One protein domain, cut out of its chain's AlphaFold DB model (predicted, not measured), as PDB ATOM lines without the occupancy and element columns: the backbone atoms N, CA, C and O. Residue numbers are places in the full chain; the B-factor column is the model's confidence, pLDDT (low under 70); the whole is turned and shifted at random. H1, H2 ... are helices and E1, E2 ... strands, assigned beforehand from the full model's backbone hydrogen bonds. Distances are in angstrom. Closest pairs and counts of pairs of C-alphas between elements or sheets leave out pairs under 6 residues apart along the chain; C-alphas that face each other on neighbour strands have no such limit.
ATOM      1  N   PRO A 175      29.348   4.093 -47.836       71.44
ATOM      2  CA  PRO A 175      30.170   3.008 -47.317       71.44
ATOM      3  C   PRO A 175      29.331   1.749 -47.079       71.44
ATOM      4  O   PRO A 175      28.259   1.816 -46.476       71.44
ATOM      5  N   ALA A 176      29.834   0.595 -47.525       67.94
ATOM      6  CA  ALA A 176      29.076  -0.659 -47.522       67.94
ATOM      7  C   ALA A 176      28.534  -1.039 -46.129       67.94
ATOM      8  O   ALA A 176      27.410  -1.519 -46.031       67.94
ATOM      9  N   HIS A 177      29.252  -0.689 -45.054       76.25
ATOM     10  CA  HIS A 177      28.836  -0.929 -43.667       76.25
ATOM     11  C   HIS A 177      27.489  -0.283 -43.282       76.25
ATOM     12  O   HIS A 177      26.812  -0.784 -42.389       76.25
ATOM     13  N   ILE A 178      27.072   0.809 -43.943       82.56
ATOM     14  CA  ILE A 178      25.743   1.410 -43.729       82.56
ATOM     15  C   ILE A 178      24.657   0.490 -44.306       82.56
ATOM     16  O   ILE A 178      23.599   0.318 -43.704       82.56
ATOM     17  N   ASN A 179      24.926  -0.120 -45.463       80.06
ATOM     18  CA  ASN A 179      23.989  -0.987 -46.175       80.06
ATOM     19  C   ASN A 179      23.937  -2.399 -45.574       80.06
ATOM     20  O   ASN A 179      22.840  -2.936 -45.444       80.06
ATOM     21  N   GLU A 180      25.088  -2.949 -45.171       79.44
ATOM     22  CA  GLU A 180      25.257  -4.271 -44.534       79.44
ATOM     23  C   GLU A 180      24.544  -4.394 -43.175       79.44
ATOM     24  O   GLU A 180      24.244  -5.500 -42.734       79.44
ATOM     25  N   ARG A 181      24.278  -3.272 -42.497       78.12
ATOM     26  CA  ARG A 181      23.636  -3.252 -41.177       78.12
ATOM     27  C   ARG A 181      22.130  -3.501 -41.261       78.12
ATOM     28  O   ARG A 181      21.498  -3.128 -42.245       78.12
ATOM     29  N   GLU A 182      21.545  -4.063 -40.207       80.12
ATOM     30  CA  GLU A 182      20.106  -4.346 -40.109       80.12
ATOM     31  C   GLU A 182      19.213  -3.127 -40.418       80.12
ATOM     32  O   GLU A 182      19.573  -1.967 -40.178       80.12
ATOM     33  N   GLU A 183      18.023  -3.390 -40.962       79.12
ATOM     34  CA  GLU A 183      17.038  -2.358 -41.291       79.12
ATOM     35  C   GLU A 183      16.320  -1.835 -40.043       79.12
ATOM     36  O   GLU A 183      15.264  -2.313 -39.645       79.12
ATOM     37  N   SER A 184      16.910  -0.804 -39.438       84.75
ATOM     38  CA  SER A 184      16.321  -0.022 -38.347       84.75
ATOM     39  C   SER A 184      15.667   1.270 -38.862       84.75
ATOM     40  O   SER A 184      16.116   1.845 -39.860       84.75
ATOM     41  N   GLU A 185      14.670   1.795 -38.138       87.50
ATOM     42  CA  GLU A 185      14.099   3.136 -38.367       87.50
ATOM     43  C   GLU A 185      15.203   4.210 -38.437       87.50
ATOM     44  O   GLU A 185      15.179   5.081 -39.310       87.50
ATOM     45  N   PHE A 186      16.231   4.095 -37.584       88.12
ATOM     46  CA  PHE A 186      17.402   4.973 -37.603       88.12
ATOM     47  C   PHE A 186      18.124   4.925 -38.959       88.12
ATOM     48  O   PHE A 186      18.405   5.973 -39.538       88.12
ATOM     49  N   LYS A 187      18.377   3.722 -39.502       88.69
ATOM     50  CA  LYS A 187      19.021   3.527 -40.816       88.69
ATOM     51  C   LYS A 187      18.169   4.136 -41.932       88.69
ATOM     52  O   LYS A 187      18.708   4.840 -42.783       88.69
ATOM     53  N   GLN A 188      16.852   3.925 -41.914       89.38
ATOM     54  CA  GLN A 188      15.946   4.480 -42.926       89.38
ATOM     55  C   GLN A 188      15.895   6.017 -42.879       89.38
ATOM     56  O   GLN A 188      16.027   6.672 -43.916       89.38
ATOM     57  N   ARG A 189      15.773   6.613 -41.684       90.81
ATOM     58  CA  ARG A 189      15.780   8.077 -41.497       90.81
ATOM     59  C   ARG A 189      17.126   8.701 -41.860       90.81
ATOM     60  O   ARG A 189      17.143   9.747 -42.514       90.81
ATOM     61  N   LEU A 190      18.230   8.037 -41.518       90.75
ATOM     62  CA  LEU A 190      19.577   8.412 -41.941       90.75
ATOM     63  C   LEU A 190      19.674   8.410 -43.473       90.75
ATOM     64  O   LEU A 190      19.949   9.455 -44.053       90.75
ATOM     65  N   ILE A 191      19.368   7.294 -44.146       89.44
ATOM     66  CA  ILE A 191      19.373   7.200 -45.622       89.44
ATOM     67  C   ILE A 191      18.471   8.281 -46.250       89.44
ATOM     68  O   ILE A 191      18.848   8.906 -47.245       89.44
ATOM     69  N   GLY A 192      17.323   8.588 -45.641       90.12
ATOM     70  CA  GLY A 192      16.452   9.691 -46.056       90.12
ATOM     71  C   GLY A 192      17.120  11.071 -45.963       90.12
ATOM     72  O   GLY A 192      17.054  11.854 -46.909       90.12
ATOM     73  N   ALA A 193      17.814  11.374 -44.864       90.06
ATOM     74  CA  ALA A 193      18.580  12.615 -44.716       90.06
ATOM     75  C   ALA A 193      19.772  12.689 -45.690       90.06
ATOM     76  O   ALA A 193      20.060  13.749 -46.250       90.06
ATOM     77  N   LEU A 194      20.431  11.554 -45.906       88.69
ATOM     78  CA  LEU A 194      21.628  11.390 -46.721       88.69
ATOM     79  C   LEU A 194      21.367  11.436 -48.237       88.69
ATOM     80  O   LEU A 194      22.193  11.969 -48.974       88.69
ATOM     81  N   SER A 195      20.218  10.936 -48.699       88.00
ATOM     82  CA  SER A 195      19.816  10.891 -50.122       88.00
ATOM     83  C   SER A 195      19.395  12.242 -50.721       88.00
ATOM     84  O   SER A 195      19.170  12.347 -51.929       88.00
ATOM     85  N   LYS A 196      19.281  13.289 -49.894       88.94
ATOM     86  CA  LYS A 196      18.958  14.652 -50.340       88.94
ATOM     87  C   LYS A 196      19.992  15.151 -51.369       88.94
ATOM     88  O   LYS A 196      21.191  14.923 -51.183       88.94
ATOM     89  N   PRO A 197      19.590  15.910 -52.404       89.62
ATOM     90  CA  PRO A 197      20.522  16.465 -53.388       89.62
ATOM     91  C   PRO A 197      21.545  17.417 -52.748       89.62
ATOM     92  O   PRO A 197      21.358  17.893 -51.625       89.62
ATOM     93  N   PHE A 198      22.643  17.702 -53.453       90.31
ATOM     94  CA  PHE A 198      23.667  18.624 -52.962       90.31
ATOM     95  C   PHE A 198      23.143  20.066 -52.883       90.31
ATOM     96  O   PHE A 198      22.554  20.565 -53.838       90.31
ATOM     97  N   CYS A 199      23.401  20.741 -51.760       92.56
ATOM     98  CA  CYS A 199      23.086  22.151 -51.549       92.56
ATOM     99  C   CYS A 199      24.314  22.872 -50.979       92.56
ATOM    100  O   CYS A 199      24.791  22.537 -49.895       92.56
ATOM    101  N   HIS A 200      24.828  23.871 -51.702       92.81
ATOM    102  CA  HIS A 200      26.053  24.575 -51.311       92.81
ATOM    103  C   HIS A 200      25.869  25.409 -50.031       92.81
ATOM    104  O   HIS A 200      26.704  25.342 -49.135       92.81
ATOM    105  N   GLN A 201      24.731  26.099 -49.893       95.44
ATOM    106  CA  GLN A 201      24.388  26.875 -48.694       95.44
ATOM    107  C   GLN A 201      24.288  25.992 -47.436       95.44
ATOM    108  O   GLN A 201      24.683  26.400 -46.344       95.44
ATOM    109  N   GLU A 202      23.767  24.770 -47.585       95.69
ATOM    110  CA  GLU A 202      23.724  23.782 -46.507       95.69
ATOM    111  C   GLU A 202      25.137  23.312 -46.144       95.69
ATOM    112  O   GLU A 202      25.479  23.287 -44.964       95.69
ATOM    113  N   TYR A 203      25.976  23.018 -47.145       94.50
ATOM    114  CA  TYR A 203      27.379  22.655 -46.933       94.50
ATOM    115  C   TYR A 203      28.131  23.734 -46.152       94.50
ATOM    116  O   TYR A 203      28.706  23.418 -45.114       94.50
ATOM    117  N   ASP A 204      28.065  24.999 -46.568       95.00
ATOM    118  CA  ASP A 204      28.782  26.090 -45.897       95.00
ATOM    119  C   ASP A 204      28.314  26.282 -44.447       95.00
ATOM    120  O   ASP A 204      29.130  26.520 -43.551       95.00
ATOM    121  N   LYS A 205      27.005  26.139 -44.193       94.94
ATOM    122  CA  LYS A 205      26.433  26.196 -42.840       94.94
ATOM    123  C   LYS A 205      26.957  25.051 -41.971       94.94
ATOM    124  O   LYS A 205      27.483  25.308 -40.888       94.94
ATOM    125  N   LEU A 206      26.822  23.808 -42.436       94.06
ATOM    126  CA  LEU A 206      27.220  22.621 -41.677       94.06
ATOM    127  C   LEU A 206      28.742  22.557 -41.483       94.06
ATOM    128  O   LEU A 206      29.201  22.252 -40.388       94.06
ATOM    129  N   TYR A 207      29.529  22.910 -42.501       93.50
ATOM    130  CA  TYR A 207      30.990  22.948 -42.433       93.50
ATOM    131  C   TYR A 207      31.486  24.028 -41.466       93.50
ATOM    132  O   TYR A 207      32.381  23.771 -40.659       93.50
ATOM    133  N   ARG A 208      30.863  25.218 -41.467       93.88
ATOM    134  CA  ARG A 208      31.153  26.258 -40.471       93.88
ATOM    135  C   ARG A 208      30.822  25.770 -39.061       93.88
ATOM    136  O   ARG A 208      31.647  25.924 -38.169       93.88
ATOM    137  N   MET A 209      29.664  25.137 -38.863       90.88
ATOM    138  CA  MET A 209      29.295  24.555 -37.565       90.88
ATOM    139  C   MET A 209      30.279  23.460 -37.118       90.88
ATOM    140  O   MET A 209      30.662  23.450 -35.955       90.88
ATOM    141  N   ALA A 210      30.728  22.591 -38.030       91.75
ATOM    142  CA  ALA A 210      31.684  21.519 -37.746       91.75
ATOM    143  C   ALA A 210      33.095  22.033 -37.396       91.75
ATOM    144  O   ALA A 210      33.763  21.451 -36.543       91.75
ATOM    145  N   THR A 211      33.520  23.133 -38.028       91.31
ATOM    146  CA  THR A 211      34.849  23.756 -37.860       91.31
ATOM    147  C   THR A 211      34.917  24.728 -36.678       91.31
ATOM    148  O   THR A 211      35.993  24.973 -36.134       91.31
ATOM    149  N   ASN A 212      33.788  25.308 -36.262       86.31
ATOM    150  CA  ASN A 212      33.748  26.289 -35.180       86.31
ATOM    151  C   ASN A 212      34.245  25.687 -33.851       86.31
ATOM    152  O   ASN A 212      33.559  24.888 -33.216       86.31
ATOM    153  N   ARG A 213      35.412  26.148 -33.388       80.31
ATOM    154  CA  ARG A 213      35.877  25.972 -32.006       80.31
ATOM    155  C   ARG A 213      35.107  26.936 -31.116       80.31
ATOM    156  O   ARG A 213      35.368  28.140 -31.129       80.31
ATOM    157  N   ASN A 214      34.115  26.429 -30.395       69.38
ATOM    158  CA  ASN A 214      33.294  27.264 -29.529       69.38
ATOM    159  C   ASN A 214      34.149  27.792 -28.364       69.38
ATOM    160  O   ASN A 214      34.922  27.052 -27.754       69.38
ATOM    161  N   ARG A 215      34.067  29.089 -28.058       63.88
ATOM    162  CA  ARG A 215      34.857  29.661 -26.961       63.88
ATOM    163  C   ARG A 215      34.110  29.419 -25.654       63.88
ATOM    164  O   ARG A 215      33.049  30.003 -25.444       63.88
ATOM    165  N   LEU A 216      34.669  28.596 -24.770       63.72
ATOM    166  CA  LEU A 216      34.031  28.268 -23.499       63.72
ATOM    167  C   LEU A 216      33.930  29.518 -22.620       63.72
ATOM    168  O   LEU A 216      34.925  30.024 -22.103       63.72
ATOM    169  N   MET A 217      32.702  29.983 -22.396       69.81
ATOM    170  CA  MET A 217      32.375  30.806 -21.237       69.81
ATOM    171  C   MET A 217      31.924  29.881 -20.115       69.81
ATOM    172  O   MET A 217      30.822  29.332 -20.157       69.81
ATOM    173  N   LYS A 218      32.765  29.715 -19.094       78.44
ATOM    174  CA  LYS A 218      32.363  29.014 -17.876       78.44
ATOM    175  C   LYS A 218      31.565  29.976 -17.000       78.44
ATOM    176  O   LYS A 218      31.997  31.089 -16.700       78.44
ATOM    177  N   GLU A 219      30.382  29.544 -16.589       84.75
ATOM    178  CA  GLU A 219      29.562  30.266 -15.625       84.75
ATOM    179  C   GLU A 219      30.058  29.971 -14.201       84.75
ATOM    180  O   GLU A 219      30.194  28.811 -13.813       84.75
ATOM    181  N   ARG A 220      30.319  31.010 -13.399       83.75
ATOM    182  CA  ARG A 220      30.556  30.882 -11.955       83.75
ATOM    183  C   ARG A 220      29.436  31.562 -11.186       83.75
ATOM    184  O   ARG A 220      29.357  32.791 -11.140       83.75
ATOM    185  N   GLN A 221      28.601  30.761 -10.538       88.19
ATOM    186  CA  GLN A 221      27.568  31.255  -9.639       88.19
ATOM    187  C   GLN A 221      28.200  31.599  -8.278       88.19
ATOM    188  O   GLN A 221      28.717  30.740  -7.568       88.19
ATOM    189  N   MET A 222      28.213  32.886  -7.937       84.44
ATOM    190  CA  MET A 222      28.610  33.428  -6.635       84.44
ATOM    191  C   MET A 222      27.358  33.777  -5.816       84.44
ATOM    192  O   MET A 222      26.242  33.768  -6.338       84.44
ATOM    193  N   ARG A 223      27.525  34.124  -4.531       89.81
ATOM    194  CA  ARG A 223      26.423  34.509  -3.626       89.81
ATOM    195  C   ARG A 223      25.651  35.722  -4.181       89.81
ATOM    196  O   ARG A 223      26.065  36.860  -3.991       89.81
ATOM    197  N   GLY A 224      24.554  35.463  -4.895       85.12
ATOM    198  CA  GLY A 224      23.704  36.480  -5.524       85.12
ATOM    199  C   GLY A 224      24.220  37.084  -6.841       85.12
ATOM    200  O   GLY A 224      23.612  38.034  -7.325       85.12
ATOM    201  N   ARG A 225      25.307  36.576  -7.443       86.88
ATOM    202  CA  ARG A 225      25.786  37.038  -8.765       86.88
ATOM    203  C   ARG A 225      26.320  35.897  -9.614       86.88
ATOM    204  O   ARG A 225      27.165  35.135  -9.163       86.88
ATOM    205  N   VAL A 226      25.903  35.850 -10.871       89.69
ATOM    206  CA  VAL A 226      26.537  35.029 -11.905       89.69
ATOM    207  C   VAL A 226      27.687  35.823 -12.527       89.69
ATOM    208  O   VAL A 226      27.518  36.998 -12.855       89.69
ATOM    209  N   LYS A 227      28.862  35.203 -12.682       89.12
ATOM    210  CA  LYS A 227      29.996  35.773 -13.422       89.12
ATOM    211  C   LYS A 227      30.503  34.773 -14.455       89.12
ATOM    212  O   LYS A 227      30.933  33.681 -14.094       89.12
ATOM    213  N   TYR A 228      30.509  35.174 -15.720       86.81
ATOM    214  CA  TYR A 228      31.152  34.422 -16.793       86.81
ATOM    215  C   TYR A 228      32.663  34.671 -16.777       86.81
ATOM    216  O   TYR A 228      33.112  35.800 -16.551       86.81
ATOM    217  N   TYR A 229      33.443  33.619 -17.001       82.50
ATOM    218  CA  TYR A 229      34.887  33.700 -17.191       82.50
ATOM    219  C   TYR A 229      35.310  32.824 -18.369       82.50
ATOM    220  O   TYR A 229      34.728  31.769 -18.622       82.50
ATOM    221  N   TYR A 230      36.324  33.286 -19.090       77.75
ATOM    222  CA  TYR A 230      37.000  32.503 -20.114       77.75
ATOM    223  C   TYR A 230      38.156  31.766 -19.429       77.75
ATOM    224  O   TYR A 230      38.940  32.430 -18.748       77.75
ATOM    225  N   PRO A 231      38.264  30.435 -19.543       75.25
ATOM    226  CA  PRO A 231      39.502  29.734 -19.216       75.25
ATOM    227  C   PRO A 231      40.619  30.203 -20.163       75.25
ATOM    228  O   PRO A 231      40.342  30.452 -21.339       75.25
ATOM    229  N   ASP A 232      41.859  30.322 -19.681       69.25
ATOM    230  CA  ASP A 232      42.998  30.752 -20.518       69.25
ATOM    231  C   ASP A 232      43.354  29.711 -21.604       69.25
ATOM    232  O   ASP A 232      43.890  30.055 -22.653       69.25
ATOM    233  N   ASP A 233      42.963  28.454 -21.390       66.38
ATOM    234  CA  ASP A 233      43.000  27.313 -22.314       66.38
ATOM    235  C   ASP A 233      41.667  27.092 -23.074       66.38
ATOM    236  O   ASP A 233      41.515  26.141 -23.843       66.38
ATOM    237  N   GLY A 234      40.674  27.964 -22.865       60.28
ATOM    238  CA  GLY A 234      39.238  27.707 -23.048       60.28
ATOM    239  C   GLY A 234      38.665  27.674 -24.470       60.28
ATOM    240  O   GLY A 234      37.516  28.083 -24.663       60.28
ATOM    241  N   THR A 235      39.412  27.207 -25.467       69.88
ATOM    242  CA  THR A 235      38.836  26.848 -26.777       69.88
ATOM    243  C   THR A 235      38.306  25.420 -26.733       69.88
ATOM    244  O   THR A 235      39.078  24.476 -26.585       69.88
ATOM    245  N   GLU A 236      36.992  25.253 -26.885       73.94
ATOM    246  CA  GLU A 236      36.393  23.931 -27.050       73.94
ATOM    247  C   GLU A 236      36.897  23.300 -28.355       73.94
ATOM    248  O   GLU A 236      37.082  23.984 -29.368       73.94
ATOM    249  N   LYS A 237      37.113  21.982 -28.333       82.81
ATOM    250  CA  LYS A 237      37.407  21.210 -29.542       82.81
ATOM    251  C   LYS A 237      36.236  21.380 -30.511       82.81
ATOM    252  O   LYS A 237      35.087  21.188 -30.122       82.81
ATOM    253  N   SER A 238      36.514  21.720 -31.769       90.38
ATOM    254  CA  SER A 238      35.490  21.656 -32.815       90.38
ATOM    255  C   SER A 238      35.032  20.207 -33.025       90.38
ATOM    256  O   SER A 238      35.651  19.258 -32.524       90.38
ATOM    257  N   TYR A 239      33.969  19.997 -33.802       90.12
ATOM    258  CA  TYR A 239      33.553  18.636 -34.149       90.12
ATOM    259  C   TYR A 239      34.643  17.898 -34.940       90.12
ATOM    260  O   TYR A 239      34.839  16.704 -34.727       90.12
ATOM    261  N   PHE A 240      35.413  18.603 -35.777       91.56
ATOM    262  CA  PHE A 240      36.565  18.025 -36.476       91.56
ATOM    263  C   PHE A 240      37.761  17.736 -35.553       91.56
ATOM    264  O   PHE A 240      38.393  16.694 -35.706       91.56
ATOM    265  N   ASP A 241      38.025  18.572 -34.539       89.31
ATOM    266  CA  ASP A 241      39.038  18.264 -33.509       89.31
ATOM    267  C   ASP A 241      38.619  17.072 -32.618       89.31
ATOM    268  O   ASP A 241      39.463  16.404 -32.019       89.31
ATOM    269  N   SER A 242      37.311  16.818 -32.507       88.94
ATOM    270  CA  SER A 242      36.733  15.712 -31.727       88.94
ATOM    271  C   SER A 242      36.669  14.396 -32.513       88.94
ATOM    272  O   SER A 242      36.773  13.321 -31.920       88.94
ATOM    273  N   TYR A 243      36.525  14.470 -33.841       90.00
ATOM    274  CA  TYR A 243      36.428  13.328 -34.756       90.00
ATOM    275  C   TYR A 243      37.414  13.491 -35.933       90.00
ATOM    276  O   TYR A 243      37.000  13.776 -37.060       90.00
ATOM    277  N   PRO A 244      38.730  13.313 -35.701       89.88
ATOM    278  CA  PRO A 244      39.758  13.558 -36.718       89.88
ATOM    279  C   PRO A 244      39.684  12.589 -37.911       89.88
ATOM    280  O   PRO A 244      40.167  12.903 -38.994       89.88
ATOM    281  N   ASP A 245      39.068  11.419 -37.737       89.56
ATOM    282  CA  ASP A 245      38.730  10.487 -38.821       89.56
ATOM    283  C   ASP A 245      37.706  11.071 -39.802       89.56
ATOM    284  O   ASP A 245      37.908  11.000 -41.013       89.56
ATOM    285  N   LEU A 246      36.652  11.710 -39.286       90.50
ATOM    286  CA  LEU A 246      35.655  12.392 -40.108       90.50
ATOM    287  C   LEU A 246      36.262  13.603 -40.817       90.50
ATOM    288  O   LEU A 246      35.963  13.833 -41.984       90.50
ATOM    289  N   ALA A 247      37.113  14.368 -40.122       92.19
ATOM    290  CA  ALA A 247      37.795  15.522 -40.704       92.19
ATOM    291  C   ALA A 247      38.601  15.119 -41.951       92.19
ATOM    292  O   ALA A 247      38.401  15.694 -43.019       92.19
ATOM    293  N   LYS A 248      39.411  14.055 -41.847       91.44
ATOM    294  CA  LYS A 248      40.170  13.493 -42.977       91.44
ATOM    295  C   LYS A 248      39.267  13.051 -44.126       91.44
ATOM    296  O   LYS A 248      39.492  13.458 -45.261       91.44
ATOM    297  N   GLU A 249      38.206  12.286 -43.852       90.75
ATOM    298  CA  GLU A 249      37.309  11.834 -44.925       90.75
ATOM    299  C   GLU A 249      36.570  13.010 -45.600       90.75
ATOM    300  O   GLU A 249      36.355  13.007 -46.815       90.75
ATOM    301  N   VAL A 250      36.220  14.060 -44.851       91.50
ATOM    302  CA  VAL A 250      35.644  15.294 -45.411       91.50
ATOM    303  C   VAL A 250      36.674  16.083 -46.229       91.50
ATOM    304  O   VAL A 250      36.304  16.676 -47.240       91.50
ATOM    305  N   GLU A 251      37.955  16.083 -45.877       89.81
ATOM    306  CA  GLU A 251      38.995  16.748 -46.676       89.81
ATOM    307  C   GLU A 251      39.332  15.972 -47.962       89.81
ATOM    308  O   GLU A 251      39.456  16.571 -49.034       89.81
ATOM    309  N   GLU A 252      39.399  14.644 -47.902       89.44
ATOM    310  CA  GLU A 252      39.807  13.786 -49.026       89.44
ATOM    311  C   GLU A 252      38.705  13.570 -50.086       89.44
ATOM    312  O   GLU A 252      39.002  13.294 -51.250       89.44
ATOM    313  N   THR A 253      37.422  13.683 -49.721       89.50
ATOM    314  CA  THR A 253      36.303  13.287 -50.604       89.50
ATOM    315  C   THR A 253      35.725  14.414 -51.470       89.50
ATOM    316  O   THR A 253      36.018  15.594 -51.291       89.50
ATOM    317  N   SER A 254      34.877  14.063 -52.445       90.75
ATOM    318  CA  SER A 254      34.196  15.015 -53.339       90.75
ATOM    319  C   SER A 254      33.074  15.796 -52.639       90.75
ATOM    320  O   SER A 254      32.393  15.257 -51.771       90.75
ATOM    321  N   TYR A 255      32.813  17.045 -53.054       88.62
ATOM    322  CA  TYR A 255      31.806  17.931 -52.432       88.62
ATOM    323  C   TYR A 255      30.435  17.288 -52.133       88.62
ATOM    324  O   TYR A 255      29.940  17.497 -51.021       88.62
ATOM    325  N   PRO A 256      29.820  16.480 -53.030       89.25
ATOM    326  CA  PRO A 256      28.580  15.781 -52.707       89.25
ATOM    327  C   PRO A 256      28.742  14.860 -51.499       89.25
ATOM    328  O   PRO A 256      27.945  14.956 -50.570       89.25
ATOM    329  N   LYS A 257      29.804  14.041 -51.463       88.69
ATOM    330  CA  LYS A 257      30.108  13.143 -50.342       88.69
ATOM    331  C   LYS A 257      30.470  13.916 -49.067       88.69
ATOM    332  O   LYS A 257      30.010  13.521 -48.002       88.69
ATOM    333  N   ARG A 258      31.174  15.054 -49.153       92.12
ATOM    334  CA  ARG A 258      31.471  15.922 -47.991       92.12
ATOM    335  C   ARG A 258      30.211  16.424 -47.288       92.12
ATOM    336  O   ARG A 258      30.080  16.276 -46.076       92.12
ATOM    337  N   LEU A 259      29.264  16.994 -48.042       93.62
ATOM    338  CA  LEU A 259      27.972  17.420 -47.486       93.62
ATOM    339  C   LEU A 259      27.216  16.232 -46.890       93.62
ATOM    340  O   LEU A 259      26.576  16.347 -45.849       93.62
ATOM    341  N   ALA A 260      27.304  15.085 -47.548       91.81
ATOM    342  CA  ALA A 260      26.656  13.874 -47.103       91.81
ATOM    343  C   ALA A 260      27.237  13.368 -45.758       91.81
ATOM    344  O   ALA A 260      26.474  13.061 -44.844       91.81
ATOM    345  N   LEU A 261      28.563  13.385 -45.583       92.44
ATOM    346  CA  LEU A 261      29.245  13.104 -44.313       92.44
ATOM    347  C   LEU A 261      28.847  14.100 -43.210       92.44
ATOM    348  O   LEU A 261      28.528  13.686 -42.097       92.44
ATOM    349  N   LEU A 262      28.778  15.398 -43.528       94.00
ATOM    350  CA  LEU A 262      28.314  16.435 -42.596       94.00
ATOM    351  C   LEU A 262      26.858  16.215 -42.159       94.00
ATOM    352  O   LEU A 262      26.555  16.300 -40.971       94.00
ATOM    353  N   ARG A 263      25.952  15.880 -43.085       94.44
ATOM    354  CA  ARG A 263      24.572  15.492 -42.746       94.44
ATOM    355  C   ARG A 263      24.546  14.266 -41.837       94.44
ATOM    356  O   ARG A 263      23.776  14.256 -40.885       94.44
ATOM    357  N   GLY A 264      25.402  13.274 -42.092       92.88
ATOM    358  CA  GLY A 264      25.573  12.104 -41.228       92.88
ATOM    359  C   GLY A 264      26.034  12.466 -39.811       92.88
ATOM    360  O   GLY A 264      25.484  11.934 -38.850       92.88
ATOM    361  N   LEU A 265      26.978  13.406 -39.673       92.94
ATOM    362  CA  LEU A 265      27.425  13.952 -38.384       92.94
ATOM    363  C   LEU A 265      26.280  14.604 -37.612       92.94
ATOM    364  O   LEU A 265      26.009  14.201 -36.483       92.94
ATOM    365  N   PHE A 266      25.604  15.591 -38.200       92.94
ATOM    366  CA  PHE A 266      24.552  16.318 -37.487       92.94
ATOM    367  C   PHE A 266      23.322  15.445 -37.218       92.94
ATOM    368  O   PHE A 266      22.784  15.502 -36.117       92.94
ATOM    369  N   PHE A 267      22.954  14.548 -38.137       93.69
ATOM    370  CA  PHE A 267      21.911  13.553 -37.887       93.69
ATOM    371  C   PHE A 267      22.277  12.619 -36.724       93.69
ATOM    372  O   PHE A 267      21.435  12.355 -35.867       93.69
ATOM    373  N   TRP A 268      23.524  12.136 -36.658       92.25
ATOM    374  CA  TRP A 268      23.977  11.322 -35.530       92.25
ATOM    375  C   TRP A 268      23.925  12.114 -34.217       92.25
ATOM    376  O   TRP A 268      23.347  11.620 -33.256       92.25
ATOM    377  N   LEU A 269      24.430  13.357 -34.198       90.75
ATOM    378  CA  LEU A 269      24.409  14.246 -33.025       90.75
ATOM    379  C   LEU A 269      22.989  14.540 -32.509       90.75
ATOM    380  O   LEU A 269      22.773  14.563 -31.300       90.75
ATOM    381  N   GLU A 270      22.020  14.736 -33.405       90.12
ATOM    382  CA  GLU A 270      20.606  14.957 -33.058       90.12
ATOM    383  C   GLU A 270      19.911  13.706 -32.494       90.12
ATOM    384  O   GLU A 270      18.895  13.824 -31.813       90.12
ATOM    385  N   ASN A 271      20.441  12.510 -32.774       88.00
ATOM    386  CA  ASN A 271      19.835  11.227 -32.405       88.00
ATOM    387  C   ASN A 271      20.721  10.413 -31.435       88.00
ATOM    388  O   ASN A 271      20.519   9.206 -31.291       88.00
ATOM    389  N   VAL A 272      21.680  11.054 -30.746       82.44
ATOM    390  CA  VAL A 272      22.499  10.391 -29.716       82.44
ATOM    391  C   VAL A 272      21.612   9.942 -28.554       82.44
ATOM    392  O   VAL A 272      20.937  10.754 -27.923       82.44
ATOM    393  N   GLY A 273      21.651   8.645 -28.252       76.88
ATOM    394  CA  GLY A 273      20.826   7.996 -27.231       76.88
ATOM    395  C   GLY A 273      19.667   7.162 -27.787       76.88
ATOM    396  O   GLY A 273      18.910   6.615 -26.994       76.88
ATOM    397  N   GLN A 274      19.527   7.053 -29.113       78.75
ATOM    398  CA  GLN A 274      18.588   6.121 -29.747       78.75
ATOM    399  C   GLN A 274      19.164   4.701 -29.829       78.75
ATOM    400  O   GLN A 274      20.364   4.510 -30.063       78.75
ATOM    401  N   ASP A 275      18.291   3.701 -29.705       68.56
ATOM    402  CA  ASP A 275      18.656   2.302 -29.913       68.56
ATOM    403  C   ASP A 275      19.133   2.072 -31.354       68.56
ATOM    404  O   ASP A 275      18.677   2.703 -32.310       68.56
ATOM    405  N   HIS A 276      20.097   1.166 -31.517       73.50
ATOM    406  CA  HIS A 276      20.767   0.900 -32.794       73.50
ATOM    407  C   HIS A 276      21.423   2.131 -33.454       73.50
ATOM    408  O   HIS A 276      21.715   2.081 -34.652       73.50
ATOM    409  N   GLN A 277      21.740   3.207 -32.725       83.06
ATOM    410  CA  GLN A 277      22.599   4.269 -33.261       83.06
ATOM    411  C   GLN A 277      23.960   3.718 -33.739       83.06
ATOM    412  O   GLN A 277      24.475   2.724 -33.219       83.06
ATOM    413  N   PHE A 278      24.555   4.376 -34.732       85.56
ATOM    414  CA  PHE A 278      25.929   4.150 -35.190       85.56
ATOM    415  C   PHE A 278      26.449   5.412 -35.880       85.56
ATOM    416  O   PHE A 278      25.649   6.220 -36.358       85.56
ATOM    417  N   ARG A 279      27.772   5.589 -35.945       87.88
ATOM    418  CA  ARG A 279      28.391   6.715 -36.664       87.88
ATOM    419  C   ARG A 279      28.460   6.428 -38.174       87.88
ATOM    420  O   ARG A 279      29.209   5.536 -38.556       87.88
ATOM    421  N   PRO A 280      27.772   7.183 -39.056       85.25
ATOM    422  CA  PRO A 280      27.717   6.892 -40.500       85.25
ATOM    423  C   PRO A 280      29.062   6.908 -41.252       85.25
ATOM    424  O   PRO A 280      29.142   6.429 -42.377       85.25
ATOM    425  N   TRP A 281      30.109   7.487 -40.661       87.06
ATOM    426  CA  TRP A 281      31.465   7.547 -41.221       87.06
ATOM    427  C   TRP A 281      32.431   6.530 -40.583       87.06
ATOM    428  O   TRP A 281      33.588   6.440 -40.987       87.06
ATOM    429  N   ARG A 282      31.988   5.739 -39.590       83.12
ATOM    430  CA  ARG A 282      32.805   4.692 -38.959       83.12
ATOM    431  C   ARG A 282      32.123   3.336 -38.992       83.12
ATOM    432  O   ARG A 282      31.064   3.125 -38.408       83.12
ATOM    433  N   ASP A 283      32.854   2.367 -39.521       76.56
ATOM    434  CA  ASP A 283      32.530   0.963 -39.333       76.56
ATOM    435  C   ASP A 283      32.927   0.500 -37.921       76.56
ATOM    436  O   ASP A 283      34.046   0.047 -37.668       76.56
ATOM    437  N   GLU A 284      32.002   0.655 -36.977       68.06
ATOM    438  CA  GLU A 284      32.175   0.203 -35.591       68.06
ATOM    439  C   GLU A 284      32.037  -1.331 -35.443       68.06
ATOM    440  O   GLU A 284      32.440  -1.881 -34.418       68.06
TER     441      GLU A 284
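AT A GLANCE: This is residues 175 to 284 of the 293 residues of an uncharacterized protein of Oryza brachyantha (UniProt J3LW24). A small helical body has H6 as its core, with H2, H3 and H5 packed round it, and from this body a long thin arm runs out to the two-stranded hairpin of E1 and E2, whose tip, residues 221 to 226, sticks out free. H1 sits near H2 at the margin of the body, short H4 lies where the arm comes back to it, and after H6 the last stretch, residues 271 to 284, folds back along the body with no named element. The printed part has 110 residues, with six named helices and two named strands in the order H1 H2 H3 E1 E2 H4 H5 H6; the sheet E1 - E2 is antiparallel and the class is mostly helix. The whole is loose, with a radius of gyration of the C-alphas of 17.4 A, and its spans of 55 by 30 by 24 A owe their length to the arm.

IN THESE COORDINATES: H1 takes residues 176 to 180, beginning with C-alpha 176 at (29.076, -0.659, -47.522). H2 is residues 185 to 194, 14.0 A long, and H3 is residues 200 to 211, 16.1 A. E1, residues 218 to 222, is 12.6 A long and ends with C-alpha 222 at (28.610, 33.428, -6.635); E2, residues 225 to 229, is 12.8 A. H4 is residues 239 to 242 and H5 residues 244 to 252, 12.3 A. H6, residues 255 to 270, is the longest helix at 22.6 A and ends with C-alpha 270 at (20.606, 14.957, -33.058).

HOW THE PARTS SIT: H6 is the hub, touching three helices, each with a part of itself alone. With residues 260 to 267 it touches H2, closest at the C-alphas of Leu 194 and Ala 260, 5.6 A, opposite ways at a tilt of 37 degrees, only just steep. With residues 258 to 263 it touches H3, closest at the C-alphas of Tyr 203 and Leu 259, 5.3 A, the same way at a steep tilt of 56 degrees. With residues 257 to 262 it touches H5, closest at the C-alphas of Val 250 and Arg 258, 4.9 A, in a helical hairpin at a shallow tilt of 24 degrees. The helix packing is mostly crossed, but only just: 1 of these 3 pairs is at a shallow tilt. H3 touches H4 with residues 210 to 211 alone, the closest C-alphas being those of Ala 210 and Tyr 239, 5.0 A. H4 and H5 only just touch, with 3 pairs of C-alphas within 8 A, and only at the corner by their link; the closest are those of Phe 240 and Ala 247, 5.1 A. H1 and H2 are close but not clearly touching, with the C-alphas of Ile 178 and Lys 187 7.6 A apart. H2 and H3 are apart. E1 and E2 form an antiparallel hairpin, their directions at 153 degrees; N 220 and O 227, 2.8 A, and N 227 and O 220, 2.9 A, are within hydrogen-bond range. Both strands are apart from H1, H2, H5 and H6. In H1, H2, H3, H5 and H6 every O i to N i+4 pair is within hydrogen-bond range; H4 is too short for such a pair.

THE WHOLE: The two C-alphas farthest apart, those of Glu 180 and Gly 224, are 56.4 A apart. The printed part has no cut and no long link. The model's mean pLDDT is 85.6 over the printed part; it is under 70 at residue 176, residues 214 to 217, residues 232 to 235, residue 275 and residue 284.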